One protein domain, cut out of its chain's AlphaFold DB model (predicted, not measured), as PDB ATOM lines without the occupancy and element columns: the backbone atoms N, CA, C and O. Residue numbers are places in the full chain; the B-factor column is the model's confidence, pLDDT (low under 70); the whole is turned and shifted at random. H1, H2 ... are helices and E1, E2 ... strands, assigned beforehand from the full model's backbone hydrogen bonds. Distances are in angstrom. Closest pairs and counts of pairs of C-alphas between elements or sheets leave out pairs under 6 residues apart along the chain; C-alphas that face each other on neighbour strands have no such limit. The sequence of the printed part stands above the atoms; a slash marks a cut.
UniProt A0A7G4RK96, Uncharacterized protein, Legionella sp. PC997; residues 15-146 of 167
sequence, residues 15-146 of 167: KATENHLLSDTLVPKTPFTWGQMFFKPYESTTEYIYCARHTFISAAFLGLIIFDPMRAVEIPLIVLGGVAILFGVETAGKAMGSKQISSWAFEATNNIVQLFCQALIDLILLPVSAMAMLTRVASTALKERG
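AT A GLANCE: This is residues 15 to 146 of the 167 residues of an uncharacterized protein of Legionella sp. PC997 (UniProt A0A7G4RK96). Look first for a long helical hairpin, H3 and H4, which reaches far along the longest axis to one end of the domain; nearer the middle, the kinked helix H2 crosses the last part of H4 and meets the beginning of H3 at a corner. H5 folds back along part of H2, short H1 packs on H5, and a small strand hairpin, E1 and E2, packs on the first part of H2. The printed part has 132 residues, with two named strands and then five named helices in the order E1 E2 H1 H2 H3 H4 H5; the sheet is antiparallel and the class is mostly helix. The whole is loose, with a radius of gyration of the C-alphas of 19.0 A, and elongated, spanning 65 by 36 by 22 A.

IN THESE COORDINATES: Find C-alpha 15 at (185.836, 193.303, 200.915); there E1 begins, residues 15 to 19, and E2 follows at residues 24 to 28. H1 is residues 34 to 39. H2, residues 45 to 67, covers 31.5 A and has a kink of 27 degrees near residue 52. H3, residues 71 to 95, covers 35.7 A. Look for C-alpha 99 at (156.541, 174.058, 200.876), where H4 begins; it runs 37.5 A to residue 124. H5, residues 126 to 144, covers 26.4 A and ends at C-alpha 144, (197.066, 208.740, 209.673).

HOW THE PARTS SIT: Begin at H2, the hub. Its residues 54 to 62 touch residues 119 to 123 of H4, about perpendicular at 79 degrees, with the C-alphas of Ser 58 and Leu 123 closest at 5.0 A. Its residues 51 to 59 touch residues 126 to 133 of H5 at a steep tilt of 39 degrees, opposite ways; the closest C-alphas, of Thr 55 and Ser 129, are 5.9 A apart. H2 and H3 only just touch, with 3 pairs of C-alphas within 8 A, and only at the corner; the closest are those of Ile 65 and Arg 71, 5.4 A. H3 and H4 touch as a helical hairpin, at a shallow tilt of 19 degrees, opposite ways, closest at the C-alphas of Glu 90 and Ser 102, 4.3 A. H1 touches residues 131 to 139 of H5, closest at the C-alphas of Phe 38 and Ala 132, 4.5 A. E1 and E2 form an antiparallel hairpin, with N 15 and O 27 within hydrogen-bond range at 2.9 A; the C-alphas of Ala 16 and Glu 47, the closest of E1 and H2, are 5.6 A apart. Every O i to N i+4 pair is within hydrogen-bond range in H4 and H5; the counts are 1 of 2 in H1, 18 of 19 in H2 and 20 of 21 in H3.

THE WHOLE: The two C-alphas farthest apart are those of Met 96 and Gly 146, 65.6 A. The printed part has no cut, and its six links between named elements are tight. The mean pLDDT of the printed part is 90.5, and no printed residue is under 70.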
ATOM      1  N   LYS A  15     186.063 191.912 200.539       86.94
ATOM      2  CA  LYS A  15     185.836 193.303 200.915       86.94
ATOM      3  C   LYS A  15     184.402 193.470 201.404       86.94
ATOM      4  O   LYS A  15     183.470 193.166 200.661       86.94
ATOM      5  N   ALA A  16     184.234 193.988 202.618       85.75
ATOM      6  CA  ALA A  16     182.928 194.367 203.147       85.75
ATOM      7  C   ALA A  16     182.475 195.710 202.558       85.75
ATOM      8  O   ALA A  16     183.133 196.738 202.746       85.75
ATOM      9  N   THR A  17     181.360 195.697 201.828       87.44
ATOM     10  CA  THR A  17     180.730 196.909 201.284       87.44
ATOM     11  C   THR A  17     179.707 197.488 202.250       87.44
ATOM     12  O   THR A  17     179.612 198.703 202.370       87.44
ATOM     13  N   GLU A  18     178.991 196.628 202.974       87.50
ATOM     14  CA  GLU A  18     177.999 197.015 203.978       87.50
ATOM     15  C   GLU A  18     178.096 196.089 205.187       87.50
ATOM     16  O   GLU A  18     178.287 194.877 205.032       87.50
ATOM     17  N   ASN A  19     177.939 196.659 206.384       84.19
ATOM     18  CA  ASN A  19     177.903 195.898 207.624       84.19
ATOM     19  C   ASN A  19     176.490 195.866 208.209       84.19
ATOM     20  O   ASN A  19     175.939 196.909 208.554       84.19
ATOM     21  N   HIS A  20     175.941 194.672 208.425       81.69
ATOM     22  CA  HIS A  20     174.765 194.466 209.284       81.69
ATOM     23  C   HIS A  20     175.153 193.620 210.488       81.69
ATOM     24  O   HIS A  20     176.222 193.038 210.496       81.69
ATOM     25  N   LEU A  21     174.313 193.529 211.519       72.19
ATOM     26  CA  LEU A  21     174.683 192.891 212.791       72.19
ATOM     27  C   LEU A  21     175.149 191.424 212.656       72.19
ATOM     28  O   LEU A  21     176.084 191.021 213.339       72.19
ATOM     29  N   LEU A  22     174.498 190.644 211.785       70.12
ATOM     30  CA  LEU A  22     174.721 189.196 211.612       70.12
ATOM     31  C   LEU A  22     174.940 188.785 210.146       70.12
ATOM     32  O   LEU A  22     174.938 187.599 209.808       70.12
ATOM     33  N   SER A  23     175.076 189.763 209.257       72.69
ATOM     34  CA  SER A  23     175.291 189.543 207.831       72.69
ATOM     35  C   SER A  23     176.058 190.723 207.263       72.69
ATOM     36  O   SER A  23     175.637 191.859 207.437       72.69
ATOM     37  N   ASP A  24     177.156 190.471 206.571       81.19
ATOM     38  CA  ASP A  24     177.878 191.507 205.839       81.19
ATOM     39  C   ASP A  24     177.693 191.279 204.341       81.19
ATOM     40  O   ASP A  24     177.611 190.136 203.873       81.19
ATOM     41  N   THR A  25     177.630 192.370 203.584       85.56
ATOM     42  CA  THR A  25     177.652 192.304 202.122       85.56
ATOM     43  C   THR A  25     179.111 192.275 201.685       85.56
ATOM     44  O   THR A  25     179.864 193.221 201.927       85.56
ATOM     45  N   LEU A  26     179.526 191.156 201.087       85.31
ATOM     46  CA  LEU A  26     180.924 190.857 200.781       85.31
ATOM     47  C   LEU A  26     181.138 190.717 199.274       85.31
ATOM     48  O   LEU A  26     180.420 189.975 198.603       85.31
ATOM     49  N   VAL A  27     182.177 191.373 198.760       88.62
ATOM     50  CA  VAL A  27     182.629 191.233 197.369       88.62
ATOM     51  C   VAL A  27     183.994 190.536 197.353       88.62
ATOM     52  O   VAL A  27     184.878 190.931 198.120       88.62
ATOM     53  N   PRO A  28     184.203 189.506 196.511       87.31
ATOM     54  CA  PRO A  28     185.506 188.865 196.367       87.31
ATOM     55  C   PRO A  28     186.590 189.852 195.920       87.31
ATOM     56  O   PRO A  28     186.347 190.718 195.080       87.31
ATOM     57  N   LYS A  29     187.802 189.690 196.449       88.12
ATOM     58  CA  LYS A  29     188.989 190.471 196.085       88.12
ATOM     59  C   LYS A  29     190.221 189.567 196.083       88.12
ATOM     60  O   LYS A  29     190.222 188.499 196.693       88.12
ATOM     61  N   THR A  30     191.278 189.997 195.400       87.75
ATOM     62  CA  THR A  30     192.597 189.368 195.496       87.75
ATOM     63  C   THR A  30     193.044 189.301 196.964       87.75
ATOM     64  O   THR A  30     193.036 190.340 197.630       87.75
ATOM     65  N   PRO A  31     193.424 188.113 197.472       89.50
ATOM     66  CA  PRO A  31     193.884 187.954 198.845       89.50
ATOM     67  C   PRO A  31     195.162 188.752 199.103       89.50
ATOM     68  O   PRO A  31     195.980 188.968 198.206       89.50
ATOM     69  N   PHE A  32     195.339 189.154 200.354       88.44
ATOM     70  CA  PHE A  32     196.560 189.769 200.840       88.44
ATOM     71  C   PHE A  32     197.702 188.757 200.912       88.44
ATOM     72  O   PHE A  32     197.507 187.570 201.180       88.44
ATOM     73  N   THR A  33     198.924 189.245 200.709       90.62
ATOM     74  CA  THR A  33     200.123 188.507 201.118       90.62
ATOM     75  C   THR A  33     200.194 188.425 202.645       90.62
ATOM     76  O   THR A  33     199.556 189.208 203.351       90.62
ATOM     77  N   TRP A  34     201.019 187.520 203.184       86.69
ATOM     78  CA  TRP A  34     201.228 187.409 204.634       86.69
ATOM     79  C   TRP A  34     201.602 188.747 205.284       86.69
ATOM     80  O   TRP A  34     201.025 189.114 206.299       86.69
ATOM     81  N   GLY A  35     202.505 189.523 204.675       87.31
ATOM     82  CA  GLY A  35     202.868 190.846 205.191       87.31
ATOM     83  C   GLY A  35     201.701 191.836 205.152       87.31
ATOM     84  O   GLY A  35     201.496 192.591 206.099       87.31
ATOM     85  N   GLN A  36     200.900 191.810 204.087       88.56
ATOM     86  CA  GLN A  36     199.730 192.681 203.958       88.56
ATOM     87  C   GLN A  36     198.640 192.334 204.980       88.56
ATOM     88  O   GLN A  36     198.014 193.231 205.530       88.56
ATOM     89  N   MET A  37     198.461 191.052 205.294       89.44
ATOM     90  CA  MET A  37     197.485 190.590 206.281       89.44
ATOM     91  C   MET A  37     197.721 191.172 207.684       89.44
ATOM     92  O   MET A  37     196.755 191.441 208.391       89.44
ATOM     93  N   PHE A  38     198.975 191.403 208.086       90.50
ATOM     94  CA  PHE A  38     199.289 191.983 209.398       90.50
ATOM     95  C   PHE A  38     199.524 193.491 209.349       90.50
ATOM     96  O   PHE A  38     199.146 194.197 210.279       90.50
ATOM     97  N   PHE A  39     200.151 194.004 208.296       90.44
ATOM     98  CA  PHE A  39     200.695 195.362 208.328       90.44
ATOM     99  C   PHE A  39     200.015 196.325 207.368       90.44
ATOM    100  O   PHE A  39     200.216 197.530 207.514       90.44
ATOM    101  N   LYS A  40     199.199 195.844 206.422       90.94
ATOM    102  CA  LYS A  40     198.474 196.749 205.531       90.94
ATOM    103  C   LYS A  40     197.372 197.467 206.324       90.94
ATOM    104  O   LYS A  40     196.523 196.787 206.912       90.94
ATOM    105  N   PRO A  41     197.344 198.810 206.339       90.62
ATOM    106  CA  PRO A  41     196.279 199.577 206.980       90.62
ATOM    107  C   PRO A  41     194.882 199.165 206.498       90.62
ATOM    108  O   PRO A  41     194.722 198.630 205.397       90.62
ATOM    109  N   TYR A  42     193.860 199.411 207.314       90.75
ATOM    110  CA  TYR A  42     192.466 199.264 206.884       90.75
ATOM    111  C   TYR A  42     192.143 200.230 205.738       90.75
ATOM    112  O   TYR A  42     192.467 201.413 205.808       90.75
ATOM    113  N   GLU A  43     191.497 199.726 204.685       88.06
ATOM    114  CA  GLU A  43     191.095 200.516 203.516       88.06
ATOM    115  C   GLU A  43     189.829 201.339 203.791       88.06
ATOM    116  O   GLU A  43     189.573 202.336 203.115       88.06
ATOM    117  N   SER A  44     189.015 200.920 204.764       90.38
ATOM    118  CA  SER A  44     187.788 201.608 205.165       90.38
ATOM    119  C   SER A  44     187.341 201.226 206.577       90.38
ATOM    120  O   SER A  44     187.693 200.168 207.107       90.38
ATOM    121  N   THR A  45     186.463 202.045 207.161       90.31
ATOM    122  CA  THR A  45     185.775 201.730 208.424       90.31
ATOM    123  C   THR A  45     184.954 200.442 208.325       90.31
ATOM    124  O   THR A  45     184.882 199.686 209.289       90.31
ATOM    125  N   THR A  46     184.368 200.150 207.157       91.31
ATOM    126  CA  THR A  46     183.608 198.907 206.944       91.31
ATOM    127  C   THR A  46     184.489 197.661 206.998       91.31
ATOM    128  O   THR A  46     184.085 196.639 207.554       91.31
ATOM    129  N   GLU A  47     185.718 197.736 206.476       90.25
ATOM    130  CA  GLU A  47     186.693 196.651 206.600       90.25
ATOM    131  C   GLU A  47     187.114 196.455 208.060       90.25
ATOM    132  O   GLU A  47     187.157 195.321 208.541       90.25
ATOM    133  N   TYR A  48     187.374 197.554 208.775       91.62
ATOM    134  CA  TYR A  48     187.695 197.505 210.198       91.62
ATOM    135  C   TYR A  48     186.586 196.817 211.000       91.62
ATOM    136  O   TYR A  48     186.872 195.870 211.728       91.62
ATOM    137  N   ILE A  49     185.323 197.231 210.833       91.69
ATOM    138  CA  ILE A  49     184.175 196.648 211.548       91.69
ATOM    139  C   ILE A  49     184.031 195.156 211.235       91.69
ATOM    140  O   ILE A  49     183.792 194.361 212.144       91.69
ATOM    141  N   TYR A  50     184.208 194.769 209.969       90.31
ATOM    142  CA  TYR A  50     184.157 193.369 209.554       90.31
ATOM    143  C   TYR A  50     185.223 192.528 210.275       90.31
ATOM    144  O   TYR A  50     184.895 191.535 210.923       90.31
ATOM    145  N   CYS A  51     186.486 192.966 210.264       90.50
ATOM    146  CA  CYS A  51     187.578 192.274 210.963       90.50
ATOM    147  C   CYS A  51     187.381 192.255 212.485       90.50
ATOM    148  O   CYS A  51     187.585 191.231 213.144       90.50
ATOM    149  N   ALA A  52     186.964 193.393 213.042       91.25
ATOM    150  CA  ALA A  52     186.713 193.571 214.462       91.25
ATOM    151  C   ALA A  52     185.636 192.610 214.956       91.25
ATOM    152  O   ALA A  52     185.799 192.001 216.006       91.25
ATOM    153  N   ARG A  53     184.555 192.417 214.194       89.75
ATOM    154  CA  ARG A  53     183.463 191.522 214.579       89.75
ATOM    155  C   ARG A  53     183.925 190.077 214.730       89.75
ATOM    156  O   ARG A  53     183.670 189.472 215.768       89.75
ATOM    157  N   HIS A  54     184.616 189.550 213.723       89.56
ATOM    158  CA  HIS A  54     185.105 188.171 213.736       89.56
ATOM    159  C   HIS A  54     186.159 187.928 214.832       89.56
ATOM    160  O   HIS A  54     186.274 186.820 215.349       89.56
ATOM    161  N   THR A  55     186.862 188.978 215.265       92.12
ATOM    162  CA  THR A  55     187.838 188.900 216.363       92.12
ATOM    163  C   THR A  55     187.171 189.053 217.738       92.12
ATOM    164  O   THR A  55     187.324 188.203 218.613       92.12
ATOM    165  N   PHE A  56     186.390 190.117 217.952       91.19
ATOM    166  CA  PHE A  56     185.820 190.453 219.259       91.19
ATOM    167  C   PHE A  56     184.683 189.536 219.691       91.19
ATOM    168  O   PHE A  56     184.605 189.221 220.874       91.19
ATOM    169  N   ILE A  57     183.815 189.090 218.774       89.12
ATOM    170  CA  ILE A  57     182.757 188.132 219.130       89.12
ATOM    171  C   ILE A  57     183.399 186.844 219.647       89.12
ATOM    172  O   ILE A  57     183.022 186.341 220.702       89.12
ATOM    173  N   SER A  58     184.427 186.360 218.958       89.88
ATOM    174  CA  SER A  58     185.170 185.156 219.332       89.88
ATOM    175  C   SER A  58     185.918 185.326 220.652       89.88
ATOM    176  O   SER A  58     185.868 184.440 221.504       89.88
ATOM    177  N   ALA A  59     186.539 186.487 220.875       92.69
ATOM    178  CA  ALA A  59     187.152 186.826 222.156       92.69
ATOM    179  C   ALA A  59     186.126 186.862 223.299       92.69
ATOM    180  O   ALA A  59     186.395 186.345 224.383       92.69
ATOM    181  N   ALA A  60     184.939 187.426 223.060       91.38
ATOM    182  CA  ALA A  60     183.857 187.455 224.038       91.38
ATOM    183  C   ALA A  60     183.351 186.042 224.357       91.38
ATOM    184  O   ALA A  60     183.179 185.712 225.529       91.38
ATOM    185  N   PHE A  61     183.182 185.180 223.347       88.88
ATOM    186  CA  PHE A  61     182.842 183.769 223.551       88.88
ATOM    187  C   PHE A  61     183.898 183.033 224.378       88.88
ATOM    188  O   PHE A  61     183.544 182.324 225.319       88.88
ATOM    189  N   LEU A  62     185.185 183.228 224.078       90.88
ATOM    190  CA  LEU A  62     186.266 182.646 224.871       90.88
ATOM    191  C   LEU A  62     186.226 183.151 226.319       90.88
ATOM    192  O   LEU A  62     186.339 182.356 227.247       90.88
ATOM    193  N   GLY A  63     186.015 184.454 226.515       92.00
ATOM    194  CA  GLY A  63     185.859 185.055 227.837       92.00
ATOM    195  C   GLY A  63     184.710 184.428 228.628       92.00
ATOM    196  O   GLY A  63     184.901 184.056 229.781       92.00
ATOM    197  N   LEU A  64     183.547 184.233 227.999       90.50
ATOM    198  CA  LEU A  64     182.404 183.556 228.623       90.50
ATOM    199  C   LEU A  64     182.748 182.130 229.067       90.50
ATOM    200  O   LEU A  64     182.381 181.745 230.171       90.50
ATOM    201  N   ILE A  65     183.483 181.371 228.247       92.06
ATOM    202  CA  ILE A  65     183.933 180.012 228.591       92.06
ATOM    203  C   ILE A  65     184.945 180.030 229.746       92.06
ATOM    204  O   ILE A  65     184.929 179.138 230.589       92.06
ATOM    205  N   ILE A  66     185.819 181.037 229.812       93.12
ATOM    206  CA  ILE A  66     186.786 181.182 230.910       93.12
ATOM    207  C   ILE A  66     186.070 181.478 232.234       93.12
ATOM    208  O   ILE A  66     186.436 180.910 233.261       93.12
ATOM    209  N   PHE A  67     185.060 182.355 232.223       94.75
ATOM    210  CA  PHE A  67     184.299 182.699 233.428       94.75
ATOM    211  C   PHE A  67     183.340 181.590 233.870       94.75
ATOM    212  O   PHE A  67     183.117 181.422 235.067       94.75
ATOM    213  N   ASP A  68     182.786 180.838 232.924       95.12
ATOM    214  CA  ASP A  68     181.870 179.732 233.174       95.12
ATOM    215  C   ASP A  68     182.175 178.569 232.207       95.12
ATOM    216  O   ASP A  68     181.664 178.527 231.082       95.12
ATOM    217  N   PRO A  69     183.007 177.596 232.627       92.81
ATOM    218  CA  PRO A  69     183.417 176.479 231.778       92.81
ATOM    219  C   PRO A  69     182.257 175.618 231.272       92.81
ATOM    220  O   PRO A  69     182.386 174.978 230.225       92.81
ATOM    221  N   MET A  70     181.105 175.622 231.958       94.25
ATOM    222  CA  MET A  70     179.921 174.886 231.503       94.25
ATOM    223  C   MET A  70     179.395 175.421 230.169       94.25
ATOM    224  O   MET A  70     178.837 174.656 229.379       94.25
ATOM    225  N   ARG A  71     179.667 176.691 229.837       90.69
ATOM    226  CA  ARG A  71     179.288 177.299 228.551       90.69
ATOM    227  C   ARG A  71     179.892 176.598 227.345       90.69
ATOM    228  O   ARG A  71     179.256 176.578 226.293       90.69
ATOM    229  N   ALA A  72     181.059 175.965 227.496       88.69
ATOM    230  CA  ALA A  72     181.661 175.168 226.429       88.69
ATOM    231  C   ALA A  72     180.781 173.976 226.013       88.69
ATOM    232  O   ALA A  72     180.856 173.528 224.871       88.69
ATOM    233  N   VAL A  73     179.933 173.482 226.921       91.88
ATOM    234  CA  VAL A  73     179.020 172.355 226.695       91.88
ATOM    235  C   VAL A  73     177.599 172.846 226.414       91.88
ATOM    236  O   VAL A  73     176.953 172.364 225.483       91.88
ATOM    237  N   GLU A  74     177.121 173.841 227.166       91.56
ATOM    238  CA  GLU A  74     175.769 174.392 227.017       91.56
ATOM    239  C   GLU A  74     175.529 175.016 225.640       91.56
ATOM    240  O   GLU A  74     174.483 174.778 225.037       91.56
ATOM    241  N   ILE A  75     176.481 175.798 225.116       89.88
ATOM    242  CA  ILE A  75     176.300 176.513 223.845       89.88
ATOM    243  C   ILE A  75     176.105 175.525 222.677       89.88
ATOM    244  O   ILE A  75     175.097 175.650 221.975       89.88
ATOM    245  N   PRO A  76     176.977 174.512 222.468       90.75
ATOM    246  CA  PRO A  76     176.733 173.486 221.454       90.75
ATOM    247  C   PRO A  76     175.409 172.739 221.650       90.75
ATOM    248  O   PRO A  76     174.719 172.471 220.669       90.75
ATOM    249  N   LEU A  77     175.024 172.435 222.895       93.50
ATOM    250  CA  LEU A  77     173.753 171.770 223.206       93.50
ATOM    251  C   LEU A  77     172.540 172.608 222.791       93.50
ATOM    252  O   LEU A  77     171.614 172.075 222.184       93.50
ATOM    253  N   ILE A  78     172.554 173.913 223.068       92.56
ATOM    254  CA  ILE A  78     171.487 174.837 222.664       92.56
ATOM    255  C   ILE A  78     171.387 174.903 221.136       92.56
ATOM    256  O   ILE A  78     170.287 174.840 220.585       92.56
ATOM    257  N   VAL A  79     172.526 174.980 220.440       92.88
ATOM    258  CA  VAL A  79     172.565 175.002 218.970       92.88
ATOM    259  C   VAL A  79     172.022 173.696 218.385       92.88
ATOM    260  O   VAL A  79     171.163 173.735 217.503       92.88
ATOM    261  N   LEU A  80     172.462 172.544 218.901       93.38
ATOM    262  CA  LEU A  80     171.967 171.228 218.488       93.38
ATOM    263  C   LEU A  80     170.464 171.082 218.742       93.38
ATOM    264  O   LEU A  80     169.741 170.602 217.870       93.38
ATOM    265  N   GLY A  81     169.982 171.542 219.899       94.75
ATOM    266  CA  GLY A  81     168.559 171.563 220.226       94.75
ATOM    267  C   GLY A  81     167.750 172.411 219.242       94.75
ATOM    268  O   GLY A  81     166.735 171.951 218.723       94.75
ATOM    269  N   GLY A  82     168.228 173.615 218.913       93.69
ATOM    270  CA  GLY A  82     167.595 174.486 217.919       93.69
ATOM    271  C   GLY A  82     167.538 173.856 216.524       93.69
ATOM    272  O   GLY A  82     166.493 173.886 215.874       93.69
ATOM    273  N   VAL A  83     168.630 173.220 216.085       94.56
ATOM    274  CA  VAL A  83     168.684 172.478 214.815       94.56
ATOM    275  C   VAL A  83     167.693 171.311 214.811       94.56
ATOM    276  O   VAL A  83     166.959 171.141 213.839       94.56
ATOM    277  N   ALA A  84     167.615 170.540 215.898       94.50
ATOM    278  CA  ALA A  84     166.679 169.425 216.014       94.50
ATOM    279  C   ALA A  84     165.214 169.889 215.937       94.50
ATOM    280  O   ALA A  84     164.408 169.276 215.234       94.50
ATOM    281  N   ILE A  85     164.876 171.004 216.599       95.31
ATOM    282  CA  ILE A  85     163.536 171.606 216.534       95.31
ATOM    283  C   ILE A  85     163.206 172.023 215.099       95.31
ATOM    284  O   ILE A  85     162.144 171.667 214.588       95.31
ATOM    285  N   LEU A  86     164.110 172.736 214.421       94.38
ATOM    286  CA  LEU A  86     163.883 173.185 213.044       94.38
ATOM    287  C   LEU A  86     163.756 172.020 212.062       94.38
ATOM    288  O   LEU A  86     162.906 172.069 211.177       94.38
ATOM    289  N   PHE A  87     164.525 170.949 212.248       93.44
ATOM    290  CA  PHE A  87     164.386 169.731 211.454       93.44
ATOM    291  C   PHE A  87     163.022 169.052 211.672       93.44
ATOM    292  O   PHE A  87     162.390 168.572 210.724       93.44
ATOM    293  N   GLY A  88     162.521 169.063 212.910       93.06
ATOM    294  CA  GLY A  88     161.159 168.634 213.228       93.06
ATOM    295  C   GLY A  88     160.102 169.482 212.511       93.06
ATOM    296  O   GLY A  88     159.195 168.931 211.887       93.06
ATOM    297  N   VAL A  89     160.256 170.811 212.524       93.75
ATOM    298  CA  VAL A  89     159.370 171.750 211.808       93.75
ATOM    299  C   VAL A  89     159.429 171.534 210.294       93.75
ATOM    300  O   VAL A  89     158.390 171.531 209.637       93.75
ATOM    301  N   GLU A  90     160.616 171.304 209.730       93.06
ATOM    302  CA  GLU A  90     160.788 170.987 208.312       93.06
ATOM    303  C   GLU A  90     160.019 169.711 207.942       93.06
ATOM    304  O   GLU A  90     159.264 169.694 206.967       93.06
ATOM    305  N   THR A  91     160.183 168.653 208.739       92.44
ATOM    306  CA  THR A  91     159.549 167.347 208.514       92.44
ATOM    307  C   THR A  91     158.027 167.433 208.633       92.44
ATOM    308  O   THR A  91     157.311 166.936 207.762       92.44
ATOM    309  N   ALA A  92     157.523 168.125 209.658       92.69
ATOM    310  CA  ALA A  92     156.097 168.386 209.826       92.69
ATOM    311  C   ALA A  92     155.535 169.224 208.664       92.69
ATOM    312  O   ALA A  92     154.492 168.890 208.106       92.69
ATOM    313  N   GLY A  93     156.260 170.260 208.229       90.50
ATOM    314  CA  GLY A  93     155.893 171.084 207.076       90.50
ATOM    315  C   GLY A  93     155.783 170.271 205.784       90.50
ATOM    316  O   GLY A  93     154.812 170.435 205.043       90.50
ATOM    317  N   LYS A  94     156.720 169.340 205.545       91.75
ATOM    318  CA  LYS A  94     156.652 168.391 204.419       91.75
ATOM    319  C   LYS A  94     155.446 167.459 204.529       91.75
ATOM    320  O   LYS A  94     154.749 167.277 203.535       91.75
ATOM    321  N   ALA A  95     155.169 166.920 205.718       92.94
ATOM    322  CA  ALA A  95     154.022 166.043 205.956       92.94
ATOM    323  C   ALA A  95     152.673 166.755 205.741       92.94
ATOM    324  O   ALA A  95     151.725 166.149 205.251       92.94
ATOM    325  N   MET A  96     152.600 168.055 206.042       94.12
ATOM    326  CA  MET A  96     151.421 168.900 205.810       94.12
ATOM    327  C   MET A  96     151.346 169.479 204.384       94.12
ATOM    328  O   MET A  96     150.435 170.245 204.080       94.12
ATOM    329  N   GLY A  97     152.308 169.169 203.506       91.62
ATOM    330  CA  GLY A  97     152.371 169.695 202.137       91.62
ATOM    331  C   GLY A  97     152.764 171.177 202.025       91.62
ATOM    332  O   GLY A  97     152.723 171.745 200.932       91.62
ATOM    333  N   SER A  98     153.177 171.821 203.121       91.88
ATOM    334  CA  SER A  98     153.563 173.234 203.137       91.88
ATOM    335  C   SER A  98     155.019 173.420 202.715       91.88
ATOM    336  O   SER A  98     155.955 173.326 203.515       91.88
ATOM    337  N   LYS A  99     155.214 173.749 201.433       90.00
ATOM    338  CA  LYS A  99     156.541 174.058 200.876       90.00
ATOM    339  C   LYS A  99     157.192 175.264 201.554       90.00
ATOM    340  O   LYS A  99     158.397 175.239 201.763       90.00
ATOM    341  N   GLN A 100     156.404 176.274 201.927       93.06
ATOM    342  CA  GLN A 100     156.903 177.505 202.544       93.06
ATOM    343  C   GLN A 100     157.490 177.262 203.943       93.06
ATOM    344  O   GLN A 100     158.578 177.747 204.243       93.06
ATOM    345  N   ILE A 101     156.795 176.493 204.790       90.12
ATOM    346  CA  ILE A 101     157.272 176.184 206.149       90.12
ATOM    347  C   ILE A 101     158.524 175.313 206.073       90.12
ATOM    348  O   ILE A 101     159.510 175.584 206.755       90.12
ATOM    349  N   SER A 102     158.513 174.303 205.198       89.94
ATOM    350  CA  SER A 102     159.673 173.438 204.999       89.94
ATOM    351  C   SER A 102     160.887 174.206 204.470       89.94
ATOM    352  O   SER A 102     161.982 174.025 204.999       89.94
ATOM    353  N   SER A 103     160.721 175.082 203.470       92.31
ATOM    354  CA  SER A 103     161.840 175.851 202.915       92.31
ATOM    355  C   SER A 103     162.412 176.842 203.922       92.31
ATOM    356  O   SER A 103     163.630 176.953 204.039       92.31
ATOM    357  N   TRP A 104     161.546 177.519 204.681       94.12
ATOM    358  CA  TRP A 104     161.972 178.436 205.736       94.12
ATOM    359  C   TRP A 104     162.760 177.707 206.831       94.12
ATOM    360  O   TRP A 104     163.848 178.149 207.197       94.12
ATOM    361  N   ALA A 105     162.258 176.567 207.319       92.06
ATOM    362  CA  ALA A 105     162.921 175.793 208.369       92.06
ATOM    363  C   ALA A 105     164.283 175.246 207.909       92.06
ATOM    364  O   ALA A 105     165.263 175.292 208.658       92.06
ATOM    365  N   PHE A 106     164.373 174.797 206.655       92.12
ATOM    366  CA  PHE A 106     165.627 174.358 206.048       92.12
ATOM    367  C   PHE A 106     166.644 175.503 205.921       92.12
ATOM    368  O   PHE A 106     167.822 175.345 206.251       92.12
ATOM    369  N   GLU A 107     166.207 176.682 205.473       91.06
ATOM    370  CA  GLU A 107     167.072 177.858 205.365       91.06
ATOM    371  C   GLU A 107     167.543 178.349 206.740       91.06
ATOM    372  O   GLU A 107     168.731 178.633 206.922       91.06
ATOM    373  N   ALA A 108     166.650 178.377 207.732       90.69
ATOM    374  CA  ALA A 108     166.985 178.697 209.116       90.69
ATOM    375  C   ALA A 108     168.021 177.714 209.685       90.69
ATOM    376  O   ALA A 108     169.024 178.145 210.254       90.69
ATOM    377  N   THR A 109     167.841 176.410 209.451       91.81
ATOM    378  CA  THR A 109     168.789 175.368 209.876       91.81
ATOM    379  C   THR A 109     170.167 175.592 209.255       91.81
ATOM    380  O   THR A 109     171.170 175.658 209.967       91.81
ATOM    381  N   ASN A 110     170.225 175.801 207.935       90.94
ATOM    382  CA  ASN A 110     171.479 176.074 207.230       90.94
ATOM    383  C   ASN A 110     172.170 177.351 207.717       90.94
ATOM    384  O   ASN A 110     173.401 177.411 207.737       90.94
ATOM    385  N   ASN A 111     171.400 178.378 208.082       89.62
ATOM    386  CA  ASN A 111     171.934 179.624 208.620       89.62
ATOM    387  C   ASN A 111     172.530 179.429 210.018       89.62
ATOM    388  O   ASN A 111     173.643 179.895 210.252       89.62
ATOM    389  N   ILE A 112     171.842 178.717 210.916       90.88
ATOM    390  CA  ILE A 112     172.337 178.435 212.274       90.88
ATOM    391  C   ILE A 112     173.626 177.615 212.222       90.88
ATOM    392  O   ILE A 112     174.609 177.985 212.860       90.88
ATOM    393  N   VAL A 113     173.651 176.544 211.423       90.44
ATOM    394  CA  VAL A 113     174.841 175.690 211.284       90.44
ATOM    395  C   VAL A 113     176.026 176.491 210.742       90.44
ATOM    396  O   VAL A 113     177.120 176.406 211.290       90.44
ATOM    397  N   GLN A 114     175.820 177.316 209.711       90.62
ATOM    398  CA  GLN A 114     176.899 178.145 209.166       90.62
ATOM    399  C   GLN A 114     177.415 179.183 210.168       90.62
ATOM    400  O   GLN A 114     178.626 179.358 210.257       90.62
ATOM    401  N   LEU A 115     176.533 179.847 210.923       88.19
ATOM    402  CA  LEU A 115     176.944 180.805 211.957       88.19
ATOM    403  C   LEU A 115     177.747 180.122 213.065       88.19
ATOM    404  O   LEU A 115     178.771 180.648 213.492       88.19
ATOM    405  N   PHE A 116     177.318 178.935 213.496       89.56
ATOM    406  CA  PHE A 116     178.035 178.167 214.507       89.56
ATOM    407  C   PHE A 116     179.412 177.714 214.006       89.56
ATOM    408  O   PHE A 116     180.412 177.921 214.687       89.56
ATOM    409  N   CYS A 117     179.497 177.173 212.788       90.94
ATOM    410  CA  CYS A 117     180.778 176.797 212.190       90.94
ATOM    411  C   CYS A 117     181.712 177.999 212.000       90.94
ATOM    412  O   CYS A 117     182.908 177.876 212.247       90.94
ATOM    413  N   GLN A 118     181.181 179.155 211.586       91.12
ATOM    414  CA  GLN A 118     181.961 180.385 211.477       91.12
ATOM    415  C   GLN A 118     182.521 180.802 212.842       91.12
ATOM    416  O   GLN A 118     183.717 181.051 212.946       91.12
ATOM    417  N   ALA A 119     181.698 180.789 213.895       89.00
ATOM    418  CA  ALA A 119     182.143 181.113 215.250       89.00
ATOM    419  C   ALA A 119     183.249 180.165 215.750       89.00
ATOM    420  O   ALA A 119     184.194 180.612 216.395       89.00
ATOM    421  N   LEU A 120     183.176 178.868 215.422       90.75
ATOM    422  CA  LEU A 120     184.243 177.913 215.741       90.75
ATOM    423  C   LEU A 120     185.546 178.230 214.999       90.75
ATOM    424  O   LEU A 120     186.618 178.196 215.600       90.75
ATOM    425  N   ILE A 121     185.465 178.545 213.704       92.75
ATOM    426  CA  ILE A 121     186.636 178.925 212.900       92.75
ATOM    427  C   ILE A 121     187.268 180.200 213.453       92.75
ATOM    428  O   ILE A 121     188.483 180.249 213.630       92.75
ATOM    429  N   ASP A 122     186.458 181.202 213.773       92.56
ATOM    430  CA  ASP A 122     186.943 182.469 214.312       92.56
ATOM    431  C   ASP A 122     187.557 182.306 215.706       92.56
ATOM    432  O   ASP A 122     188.565 182.941 216.007       92.56
ATOM    433  N   LEU A 123     187.017 181.408 216.536       91.50
ATOM    434  CA  LEU A 123     187.603 181.056 217.827       91.50
ATOM    435  C   LEU A 123     188.973 180.380 217.668       91.50
ATOM    436  O   LEU A 123     189.913 180.725 218.381       91.50
ATOM    437  N   ILE A 124     189.112 179.455 216.712       92.88
ATOM    438  CA  ILE A 124     190.392 178.795 216.400       92.88
ATOM    439  C   ILE A 124     191.411 179.810 215.866       92.88
ATOM    440  O   ILE A 124     192.587 179.772 216.227       92.88
ATOM    441  N   LEU A 125     190.964 180.735 215.016       94.19
ATOM    442  CA  LEU A 125     191.798 181.775 214.414       94.19
ATOM    443  C   LEU A 125     191.956 183.016 215.298       94.19
ATOM    444  O   LEU A 125     192.624 183.967 214.887       94.19
ATOM    445  N   LEU A 126     191.391 183.022 216.507       94.69
ATOM    446  CA  LEU A 126     191.409 184.172 217.405       94.69
ATOM    447  C   LEU A 126     192.827 184.708 217.670       94.69
ATOM    448  O   LEU A 126     193.015 185.918 217.558       94.69
ATOM    449  N   PRO A 127     193.857 183.880 217.945       92.94
ATOM    450  CA  PRO A 127     195.205 184.400 218.177       92.94
ATOM    451  C   PRO A 127     195.762 185.147 216.960       92.94
ATOM    452  O   PRO A 127     196.380 186.202 217.092       92.94
ATOM    453  N   VAL A 128     195.514 184.617 215.761       93.62
ATOM    454  CA  VAL A 128     196.017 185.189 214.507       93.62
ATOM    455  C   VAL A 128     195.245 186.455 214.143       93.62
ATOM    456  O   VAL A 128     195.852 187.453 213.762       93.62
ATOM    457  N   SER A 129     193.921 186.437 214.291       93.56
ATOM    458  CA  SER A 129     193.060 187.590 214.018       93.56
ATOM    459  C   SER A 129     193.271 188.728 215.013       93.56
ATOM    460  O   SER A 129     193.340 189.878 214.589       93.56
ATOM    461  N   ALA A 130     193.493 188.433 216.297       93.62
ATOM    462  CA  ALA A 130     193.852 189.430 217.302       93.62
ATOM    463  C   ALA A 130     195.197 190.095 216.986       93.62
ATOM    464  O   ALA A 130     195.298 191.322 217.007       93.62
ATOM    465  N   MET A 131     196.213 189.302 216.628       94.12
ATOM    466  CA  MET A 131     197.510 189.832 216.202       94.12
ATOM    467  C   MET A 131     197.373 190.714 214.961       94.12
ATOM    468  O   MET A 131     197.836 191.849 214.983       94.12
ATOM    469  N   ALA A 132     196.693 190.226 213.918       93.25
ATOM    470  CA  ALA A 132     196.444 190.989 212.698       93.25
ATOM    471  C   ALA A 132     195.688 192.289 212.990       93.25
ATOM    472  O   ALA A 132     196.042 193.341 212.474       93.25
ATOM    473  N   MET A 133     194.678 192.250 213.856       93.38
ATOM    474  CA  MET A 133     193.926 193.439 214.224       93.38
ATOM    475  C   MET A 133     194.805 194.472 214.931       93.38
ATOM    476  O   MET A 133     194.796 195.639 214.549       93.38
ATOM    477  N   LEU A 134     195.605 194.061 215.917       93.19
ATOM    478  CA  LEU A 134     196.504 194.965 216.638       93.19
ATOM    479  C   LEU A 134     197.541 195.601 215.710       93.19
ATOM    480  O   LEU A 134     197.730 196.819 215.738       93.19
ATOM    481  N   THR A 135     198.189 194.798 214.864       93.44
ATOM    482  CA  THR A 135     199.214 195.296 213.941       93.44
ATOM    483  C   THR A 135     198.612 196.203 212.874       93.44
ATOM    484  O   THR A 135     199.178 197.257 212.594       93.44
ATOM    485  N   ARG A 136     197.430 195.876 212.339       92.44
ATOM    486  CA  ARG A 136     196.750 196.718 211.343       92.44
ATOM    487  C   ARG A 136     196.219 198.017 211.941       92.44
ATOM    488  O   ARG A 136     196.331 199.048 211.289       92.44
ATOM    489  N   VAL A 137     195.696 198.002 213.173       92.56
ATOM    490  CA  VAL A 137     195.300 199.229 213.892       92.56
ATOM    491  C   VAL A 137     196.513 200.134 214.102       92.56
ATOM    492  O   VAL A 137     196.431 201.330 213.827       92.56
ATOM    493  N   ALA A 138     197.650 199.573 214.524       92.88
ATOM    494  CA  ALA A 138     198.891 200.331 214.655       92.88
ATOM    495  C   ALA A 138     199.340 200.915 213.304       92.88
ATOM    496  O   ALA A 138     199.625 202.109 213.223       92.88
ATOM    497  N   SER A 139     199.326 200.120 212.229       91.75
ATOM    498  CA  SER A 139     199.649 200.590 210.877       91.75
ATOM    499  C   SER A 139     198.708 201.694 210.388       91.75
ATOM    500  O   SER A 139     199.173 202.668 209.800       91.75
ATOM    501  N   THR A 140     197.399 201.582 210.639       90.06
ATOM    502  CA  THR A 140     196.421 202.629 210.311       90.06
ATOM    503  C   THR A 140     196.720 203.915 211.075       90.06
ATOM    504  O   THR A 140     196.808 204.970 210.455       90.06
ATOM    505  N   ALA A 141     196.980 203.838 212.382       90.06
ATOM    506  CA  ALA A 141     197.314 205.012 213.188       90.06
ATOM    507  C   ALA A 141     198.631 205.681 212.749       90.06
ATOM    508  O   ALA A 141     198.734 206.907 212.730       90.06
ATOM    509  N   LEU A 142     199.645 204.892 212.378       89.69
ATOM    510  CA  LEU A 142     200.912 205.420 211.863       89.69
ATOM    511  C   LEU A 142     200.743 206.082 210.486       89.69
ATOM    512  O   LEU A 142     201.370 207.116 210.239       89.69
ATOM    513  N   LYS A 143     199.876 205.529 209.625       89.81
ATOM    514  CA  LYS A 143     199.526 206.121 208.325       89.81
ATOM    515  C   LYS A 143     198.774 207.436 208.474       89.81
ATOM    516  O   LYS A 143     199.125 208.411 207.821       89.81
ATOM    517  N   GLU A 144     197.807 207.504 209.383       88.69
ATOM    518  CA  GLU A 144     197.066 208.740 209.673       88.69
ATOM    519  C   GLU A 144     197.959 209.857 210.233       88.69
ATOM    520  O   GLU A 144     197.697 211.033 209.994       88.69
ATOM    521  N   ARG A 145     199.038 209.505 210.941       89.38
ATOM    522  CA  ARG A 145     200.033 210.468 211.446       89.38
ATOM    523  C   ARG A 145     201.124 210.833 210.436       89.38
ATOM    524  O   ARG A 145     202.004 211.613 210.782       89.38
ATOM    525  N   GLY A 146     201.109 210.260 209.232       84.06
ATOM    526  CA  GLY A 146     202.129 210.500 208.206       84.06
ATOM    527  C   GLY A 146     203.514 209.928 208.534       84.06
ATOM    528  O   GLY A 146     204.491 210.292 207.893       84.06
TER     529      GLY A 146